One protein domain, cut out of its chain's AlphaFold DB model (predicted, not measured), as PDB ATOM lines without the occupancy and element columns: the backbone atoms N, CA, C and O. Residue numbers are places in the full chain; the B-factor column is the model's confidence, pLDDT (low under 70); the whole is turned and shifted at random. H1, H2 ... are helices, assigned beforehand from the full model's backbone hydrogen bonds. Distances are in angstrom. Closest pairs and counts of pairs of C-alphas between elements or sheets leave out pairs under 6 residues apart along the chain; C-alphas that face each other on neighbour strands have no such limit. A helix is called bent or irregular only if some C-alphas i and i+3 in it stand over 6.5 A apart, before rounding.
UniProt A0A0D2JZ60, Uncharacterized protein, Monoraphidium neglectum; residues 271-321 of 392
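Overview. This is residues 271 to 321 of the 392 residues of an uncharacterized protein of Monoraphidium neglectum (UniProt A0A0D2JZ60). One long, straight helix, H2, makes the longest axis, and a shorter helix, H1, is set crosswise to it with an open gap between them. A long loop, residues 286 to 296, joins the end of H1 to the start of H2, and the two helices do not pack on each other. The printed part has 51 residues with two named helices, H1 then H2 along the chain, and no named strand; its class is all helix. It is loose, with a radius of gyration of the C-alphas of 13.2 A, and elongated, spanning 38 by 21 by 21 A.

Along the chain. H2 is residues 297 to 321, 36.2 A from first to last C-alpha. It begins with C-alpha 297 at (-2.991, -51.757, 1.807) and ends with C-alpha 321 at (-3.694, -50.912, 37.948), running mainly along z. H1 is residues 271 to 285, 20.9 A long from C-alpha 271 at (4.218, -33.391, 17.315) to C-alpha 285 at (-15.837, -36.330, 12.260), running mainly toward lower x. Neither helix is bent.

Arrangement. H2 and H1 are apart, with no C-alpha of the one within 8 A of the other. Residues 304 to 321 of H2 stand free, and so do residues 271 to 282 of H1. Residues 284 to 289 stand free too. In H1 and H2 every O i to N i+4 pair is within hydrogen-bond range.

Size, cuts and confidence. The two C-alphas farthest apart are those of Gly 295 and Thr 321, at 39.4 A. The printed part has no cut. The link from H1 to H2, with 11 residues between them, is long. The mean pLDDT of the printed part is 71.5, and 17 residues are under 70, among them residues 288 to 299.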
ATOM      1  N   ALA A 271       4.825 -34.185  18.372       63.44
ATOM      2  CA  ALA A 271       4.218 -33.391  17.315       63.44
ATOM      3  C   ALA A 271       3.559 -34.257  16.227       63.44
ATOM      4  O   ALA A 271       2.425 -33.975  15.839       63.44
ATOM      5  N   SER A 272       4.215 -35.334  15.777       66.38
ATOM      6  CA  SER A 272       3.666 -36.235  14.757       66.38
ATOM      7  C   SER A 272       2.532 -37.102  15.302       66.38
ATOM      8  O   SER A 272       1.547 -37.306  14.600       66.38
ATOM      9  N   TYR A 273       2.590 -37.514  16.572       71.19
ATOM     10  CA  TYR A 273       1.465 -38.159  17.248       71.19
ATOM     11  C   TYR A 273       0.288 -37.195  17.401       71.19
ATOM     12  O   TYR A 273      -0.828 -37.532  17.030       71.19
ATOM     13  N   ALA A 274       0.519 -35.965  17.870       70.44
ATOM     14  CA  ALA A 274      -0.540 -34.963  17.986       70.44
ATOM     15  C   ALA A 274      -1.143 -34.592  16.623       70.44
ATOM     16  O   ALA A 274      -2.327 -34.265  16.543       70.44
ATOM     17  N   GLN A 275      -0.350 -34.620  15.551       74.50
ATOM     18  CA  GLN A 275      -0.839 -34.439  14.189       74.50
ATOM     19  C   GLN A 275      -1.635 -35.656  13.716       74.50
ATOM     20  O   GLN A 275      -2.717 -35.459  13.179       74.50
ATOM     21  N   ALA A 276      -1.165 -36.880  13.972       75.81
ATOM     22  CA  ALA A 276      -1.868 -38.121  13.643       75.81
ATOM     23  C   ALA A 276      -3.198 -38.263  14.403       75.81
ATOM     24  O   ALA A 276      -4.194 -38.691  13.833       75.81
ATOM     25  N   VAL A 277      -3.240 -37.855  15.674       76.62
ATOM     26  CA  VAL A 277      -4.470 -37.805  16.478       76.62
ATOM     27  C   VAL A 277      -5.409 -36.721  15.949       76.62
ATOM     28  O   VAL A 277      -6.606 -36.959  15.833       76.62
ATOM     29  N   ARG A 278      -4.886 -35.545  15.571       75.94
ATOM     30  CA  ARG A 278      -5.702 -34.490  14.952       75.94
ATOM     31  C   ARG A 278      -6.282 -34.927  13.610       75.94
ATOM     32  O   ARG A 278      -7.472 -34.735  13.396       75.94
ATOM     33  N   THR A 279      -5.488 -35.536  12.733       74.50
ATOM     34  CA  THR A 279      -5.994 -36.059  11.458       74.50
ATOM     35  C   THR A 279      -6.979 -37.196  11.687       74.50
ATOM     36  O   THR A 279      -8.018 -37.205  11.044       74.50
ATOM     37  N   PHE A 280      -6.730 -38.097  12.639       76.88
ATOM     38  CA  PHE A 280      -7.682 -39.149  12.993       76.88
ATOM     39  C   PHE A 280      -9.024 -38.581  13.478       76.88
ATOM     40  O   PHE A 280     -10.064 -39.016  12.999       76.88
ATOM     41  N   ASN A 281      -9.014 -37.568  14.351       75.06
ATOM     42  CA  ASN A 281     -10.242 -36.924  14.827       75.06
ATOM     43  C   ASN A 281     -11.004 -36.225  13.690       75.06
ATOM     44  O   ASN A 281     -12.212 -36.397  13.578       75.06
ATOM     45  N   VAL A 282     -10.306 -35.509  12.800       73.50
ATOM     46  CA  VAL A 282     -10.928 -34.882  11.616       73.50
ATOM     47  C   VAL A 282     -11.545 -35.938  10.693       73.50
ATOM     48  O   VAL A 282     -12.644 -35.745  10.178       73.50
ATOM     49  N   LEU A 283     -10.872 -37.074  10.498       69.44
ATOM     50  CA  LEU A 283     -11.389 -38.177   9.685       69.44
ATOM     51  C   LEU A 283     -12.589 -38.877  10.336       69.44
ATOM     52  O   LEU A 283     -13.521 -39.267   9.633       69.44
ATOM     53  N   GLN A 284     -12.587 -39.000  11.665       76.12
ATOM     54  CA  GLN A 284     -13.705 -39.544  12.431       76.12
ATOM     55  C   GLN A 284     -14.938 -38.633  12.341       76.12
ATOM     56  O   GLN A 284     -16.045 -39.133  12.149       76.12
ATOM     57  N   GLU A 285     -14.755 -37.312  12.425       73.94
ATOM     58  CA  GLU A 285     -15.837 -36.330  12.260       73.94
ATOM     59  C   GLU A 285     -16.371 -36.284  10.825       73.94
ATOM     60  O   GLU A 285     -17.574 -36.138  10.615       73.94
ATOM     61  N   ALA A 286     -15.499 -36.456   9.830       71.12
ATOM     62  CA  ALA A 286     -15.883 -36.424   8.423       71.12
ATOM     63  C   ALA A 286     -16.590 -37.708   7.939       71.12
ATOM     64  O   ALA A 286     -17.020 -37.755   6.786       71.12
ATOM     65  N   ALA A 287     -16.711 -38.742   8.786       74.19
ATOM     66  CA  ALA A 287     -17.315 -40.039   8.460       74.19
ATOM     67  C   ALA A 287     -16.790 -40.656   7.144       74.19
ATOM     68  O   ALA A 287     -17.513 -41.368   6.444       74.19
ATOM     69  N   VAL A 288     -15.531 -40.375   6.788       59.94
ATOM     70  CA  VAL A 288     -14.937 -40.867   5.542       59.94
ATOM     71  C   VAL A 288     -14.519 -42.326   5.745       59.94
ATOM     72  O   VAL A 288     -13.772 -42.614   6.685       59.94
ATOM     73  N   PRO A 289     -14.959 -43.264   4.887       67.81
ATOM     74  CA  PRO A 289     -14.503 -44.647   4.949       67.81
ATOM     75  C   PRO A 289     -12.974 -44.707   4.827       67.81
ATOM     76  O   PRO A 289     -12.405 -44.179   3.870       67.81
ATOM     77  N   LEU A 290     -12.311 -45.369   5.782       58.62
ATOM     78  CA  LEU A 290     -10.846 -45.523   5.834       58.62
ATOM     79  C   LEU A 290     -10.246 -46.075   4.527       58.62
ATOM     80  O   LEU A 290      -9.112 -45.738   4.182       58.62
ATOM     81  N   ASP A 291     -11.035 -46.847   3.778       59.12
ATOM     82  CA  ASP A 291     -10.668 -47.442   2.492       59.12
ATOM     83  C   ASP A 291     -10.389 -46.408   1.384       59.12
ATOM     84  O   ASP A 291      -9.719 -46.732   0.407       59.12
ATOM     85  N   GLN A 292     -10.870 -45.162   1.513       58.53
ATOM     86  CA  GLN A 292     -10.633 -44.102   0.517       58.53
ATOM     87  C   GLN A 292      -9.367 -43.272   0.771       58.53
ATOM     88  O   GLN A 292      -8.879 -42.615  -0.145       58.53
ATOM     89  N   ILE A 293      -8.837 -43.270   1.997       56.72
ATOM     90  CA  ILE A 293      -7.736 -42.374   2.399       56.72
ATOM     91  C   ILE A 293      -6.390 -43.093   2.353       56.72
ATOM     92  O   ILE A 293      -5.367 -42.495   2.022       56.72
ATOM     93  N   LEU A 294      -6.381 -44.386   2.662       62.03
ATOM     94  CA  LEU A 294      -5.172 -45.195   2.671       62.03
ATOM     95  C   LEU A 294      -5.066 -45.898   1.320       62.03
ATOM     96  O   LEU A 294      -5.485 -47.040   1.150       62.03
ATOM     97  N   GLY A 295      -4.516 -45.179   0.337       58.38
ATOM     98  CA  GLY A 295      -4.369 -45.650  -1.045       58.38
ATOM     99  C   GLY A 295      -3.488 -46.897  -1.193       58.38
ATOM    100  O   GLY A 295      -3.466 -47.510  -2.260       58.38
ATOM    101  N   SER A 296      -2.780 -47.304  -0.135       60.69
ATOM    102  CA  SER A 296      -2.036 -48.556  -0.097       60.69
ATOM    103  C   SER A 296      -2.445 -49.434   1.091       60.69
ATOM    104  O   SER A 296      -2.431 -49.028   2.252       60.69
ATOM    105  N   GLN A 297      -2.719 -50.711   0.809       65.38
ATOM    106  CA  GLN A 297      -2.991 -51.757   1.807       65.38
ATOM    107  C   GLN A 297      -1.908 -51.831   2.906       65.38
ATOM    108  O   GLN A 297      -2.175 -52.230   4.038       65.38
ATOM    109  N   ARG A 298      -0.681 -51.411   2.580       62.31
ATOM    110  CA  ARG A 298       0.462 -51.376   3.491       62.31
ATOM    111  C   ARG A 298       0.308 -50.328   4.595       62.31
ATOM    112  O   ARG A 298       0.686 -50.600   5.732       62.31
ATOM    113  N   GLU A 299      -0.247 -49.160   4.287       68.62
ATOM    114  CA  GLU A 299      -0.489 -48.106   5.281       68.62
ATOM    115  C   GLU A 299      -1.648 -48.480   6.208       68.62
ATOM    116  O   GLU A 299      -1.552 -48.271   7.415       68.62
ATOM    117  N   LEU A 300      -2.685 -49.137   5.672       70.12
ATOM    118  CA  LEU A 300      -3.773 -49.730   6.461       70.12
ATOM    119  C   LEU A 300      -3.252 -50.764   7.464       70.12
ATOM    120  O   LEU A 300      -3.582 -50.700   8.646       70.12
ATOM    121  N   GLN A 301      -2.388 -51.679   7.019       70.94
ATOM    122  CA  GLN A 301      -1.773 -52.671   7.903       70.94
ATOM    123  C   GLN A 301      -0.849 -52.032   8.950       70.94
ATOM    124  O   GLN A 301      -0.837 -52.474  10.098       70.94
ATOM    125  N   ALA A 302      -0.104 -50.981   8.592       67.62
ATOM    126  CA  ALA A 302       0.741 -50.252   9.539       67.62
ATOM    127  C   ALA A 302      -0.095 -49.551  10.624       67.62
ATOM    128  O   ALA A 302       0.207 -49.680  11.810       67.62
ATOM    129  N   LEU A 303      -1.186 -48.880  10.239       72.62
ATOM    130  CA  LEU A 303      -2.135 -48.278  11.179       72.62
ATOM    131  C   LEU A 303      -2.802 -49.331  12.066       72.62
ATOM    132  O   LEU A 303      -2.865 -49.156  13.280       72.62
ATOM    133  N   GLN A 304      -3.229 -50.455  11.490       73.62
ATOM    134  CA  GLN A 304      -3.817 -51.560  12.246       73.62
ATOM    135  C   GLN A 304      -2.828 -52.142  13.269       73.62
ATOM    136  O   GLN A 304      -3.211 -52.399  14.410       73.62
ATOM    137  N   ALA A 305      -1.551 -52.293  12.905       68.62
ATOM    138  CA  ALA A 305      -0.507 -52.754  13.817       68.62
ATOM    139  C   ALA A 305      -0.260 -51.765  14.971       68.62
ATOM    140  O   ALA A 305      -0.092 -52.191  16.115       68.62
ATOM    141  N   ILE A 306      -0.285 -50.456  14.695       74.81
ATOM    142  CA  ILE A 306      -0.166 -49.411  15.725       74.81
ATOM    143  C   ILE A 306      -1.366 -49.466  16.679       74.81
ATOM    144  O   ILE A 306      -1.171 -49.500  17.892       74.81
ATOM    145  N   ILE A 307      -2.592 -49.552  16.153       74.06
ATOM    146  CA  ILE A 307      -3.819 -49.621  16.963       74.06
ATOM    147  C   ILE A 307      -3.816 -50.864  17.861       74.06
ATOM    148  O   ILE A 307      -4.073 -50.756  19.059       74.06
ATOM    149  N   LEU A 308      -3.487 -52.039  17.315       77.94
ATOM    150  CA  LEU A 308      -3.424 -53.280  18.094       77.94
ATOM    151  C   LEU A 308      -2.355 -53.213  19.193       77.94
ATOM    152  O   LEU A 308      -2.582 -53.696  20.304       77.94
ATOM    153  N   ARG A 309      -1.207 -52.584  18.912       76.50
ATOM    154  CA  ARG A 309      -0.134 -52.393  19.893       76.50
ATOM    155  C   ARG A 309      -0.538 -51.434  21.011       76.50
ATOM    156  O   ARG A 309      -0.297 -51.747  22.174       76.50
ATOM    157  N   GLU A 310      -1.160 -50.305  20.681       79.69
ATOM    158  CA  GLU A 310      -1.670 -49.350  21.674       79.69
ATOM    159  C   GLU A 310      -2.769 -49.976  22.535       79.69
ATOM    160  O   GLU A 310      -2.767 -49.824  23.755       79.69
ATOM    161  N   HIS A 311      -3.659 -50.769  21.934       75.62
ATOM    162  CA  HIS A 311      -4.674 -51.507  22.678       75.62
ATOM    163  C   HIS A 311      -4.049 -52.524  23.650       75.62
ATOM    164  O   HIS A 311      -4.461 -52.602  24.807       75.62
ATOM    165  N   ALA A 312      -3.009 -53.254  23.230       82.12
ATOM    166  CA  ALA A 312      -2.271 -54.163  24.109       82.12
ATOM    167  C   ALA A 312      -1.546 -53.420  25.249       82.12
ATOM    168  O   ALA A 312      -1.589 -53.860  26.397       82.12
ATOM    169  N   ALA A 313      -0.927 -52.269  24.963       72.62
ATOM    170  CA  ALA A 313      -0.282 -51.434  25.976       72.62
ATOM    171  C   ALA A 313      -1.294 -50.854  26.979       72.62
ATOM    172  O   ALA A 313      -1.040 -50.838  28.184       72.62
ATOM    173  N   MET A 314      -2.467 -50.425  26.503       81.31
ATOM    174  CA  MET A 314      -3.567 -49.964  27.348       81.31
ATOM    175  C   MET A 314      -4.088 -51.094  28.248       81.31
ATOM    176  O   MET A 314      -4.287 -50.875  29.441       81.31
ATOM    177  N   GLN A 315      -4.245 -52.310  27.713       82.81
ATOM    178  CA  GLN A 315      -4.622 -53.482  28.506       82.81
ATOM    179  C   GLN A 315      -3.574 -53.833  29.569       82.81
ATOM    180  O   GLN A 315      -3.954 -54.133  30.698       82.81
ATOM    181  N   ALA A 316      -2.280 -53.749  29.251       82.19
ATOM    182  CA  ALA A 316      -1.211 -53.977  30.224       82.19
ATOM    183  C   ALA A 316      -1.262 -52.958  31.375       82.19
ATOM    184  O   ALA A 316      -1.225 -53.351  32.538       82.19
ATOM    185  N   ARG A 317      -1.463 -51.665  31.074       79.38
ATOM    186  CA  ARG A 317      -1.640 -50.622  32.105       79.38
ATOM    187  C   ARG A 317      -2.874 -50.866  32.969       79.38
ATOM    188  O   ARG A 317      -2.816 -50.703  34.183       79.38
ATOM    189  N   LEU A 318      -3.985 -51.288  32.360       77.19
ATOM    190  CA  LEU A 318      -5.190 -51.657  33.105       77.19
ATOM    191  C   LEU A 318      -4.935 -52.862  34.022       77.19
ATOM    192  O   LEU A 318      -5.371 -52.847  35.171       77.19
ATOM    193  N   GLN A 319      -4.186 -53.868  33.564       82.00
ATOM    194  CA  GLN A 319      -3.790 -55.011  34.393       82.00
ATOM    195  C   GLN A 319      -2.857 -54.608  35.540       82.00
ATOM    196  O   GLN A 319      -3.075 -55.059  36.663       82.00
ATOM    197  N   GLU A 320      -1.880 -53.729  35.308       76.06
ATOM    198  CA  GLU A 320      -1.014 -53.180  36.364       76.06
ATOM    199  C   GLU A 320      -1.824 -52.404  37.408       76.06
ATOM    200  O   GLU A 320      -1.643 -52.613  38.604       76.06
ATOM    201  N   THR A 321      -2.794 -51.583  36.992       73.50
ATOM    202  CA  THR A 321      -3.694 -50.912  37.948       73.50
ATOM    203  C   THR A 321      -4.613 -51.886  38.687       73.50
ATOM    204  O   THR A 321      -4.916 -51.674  39.859       73.50
TER     205      THR A 321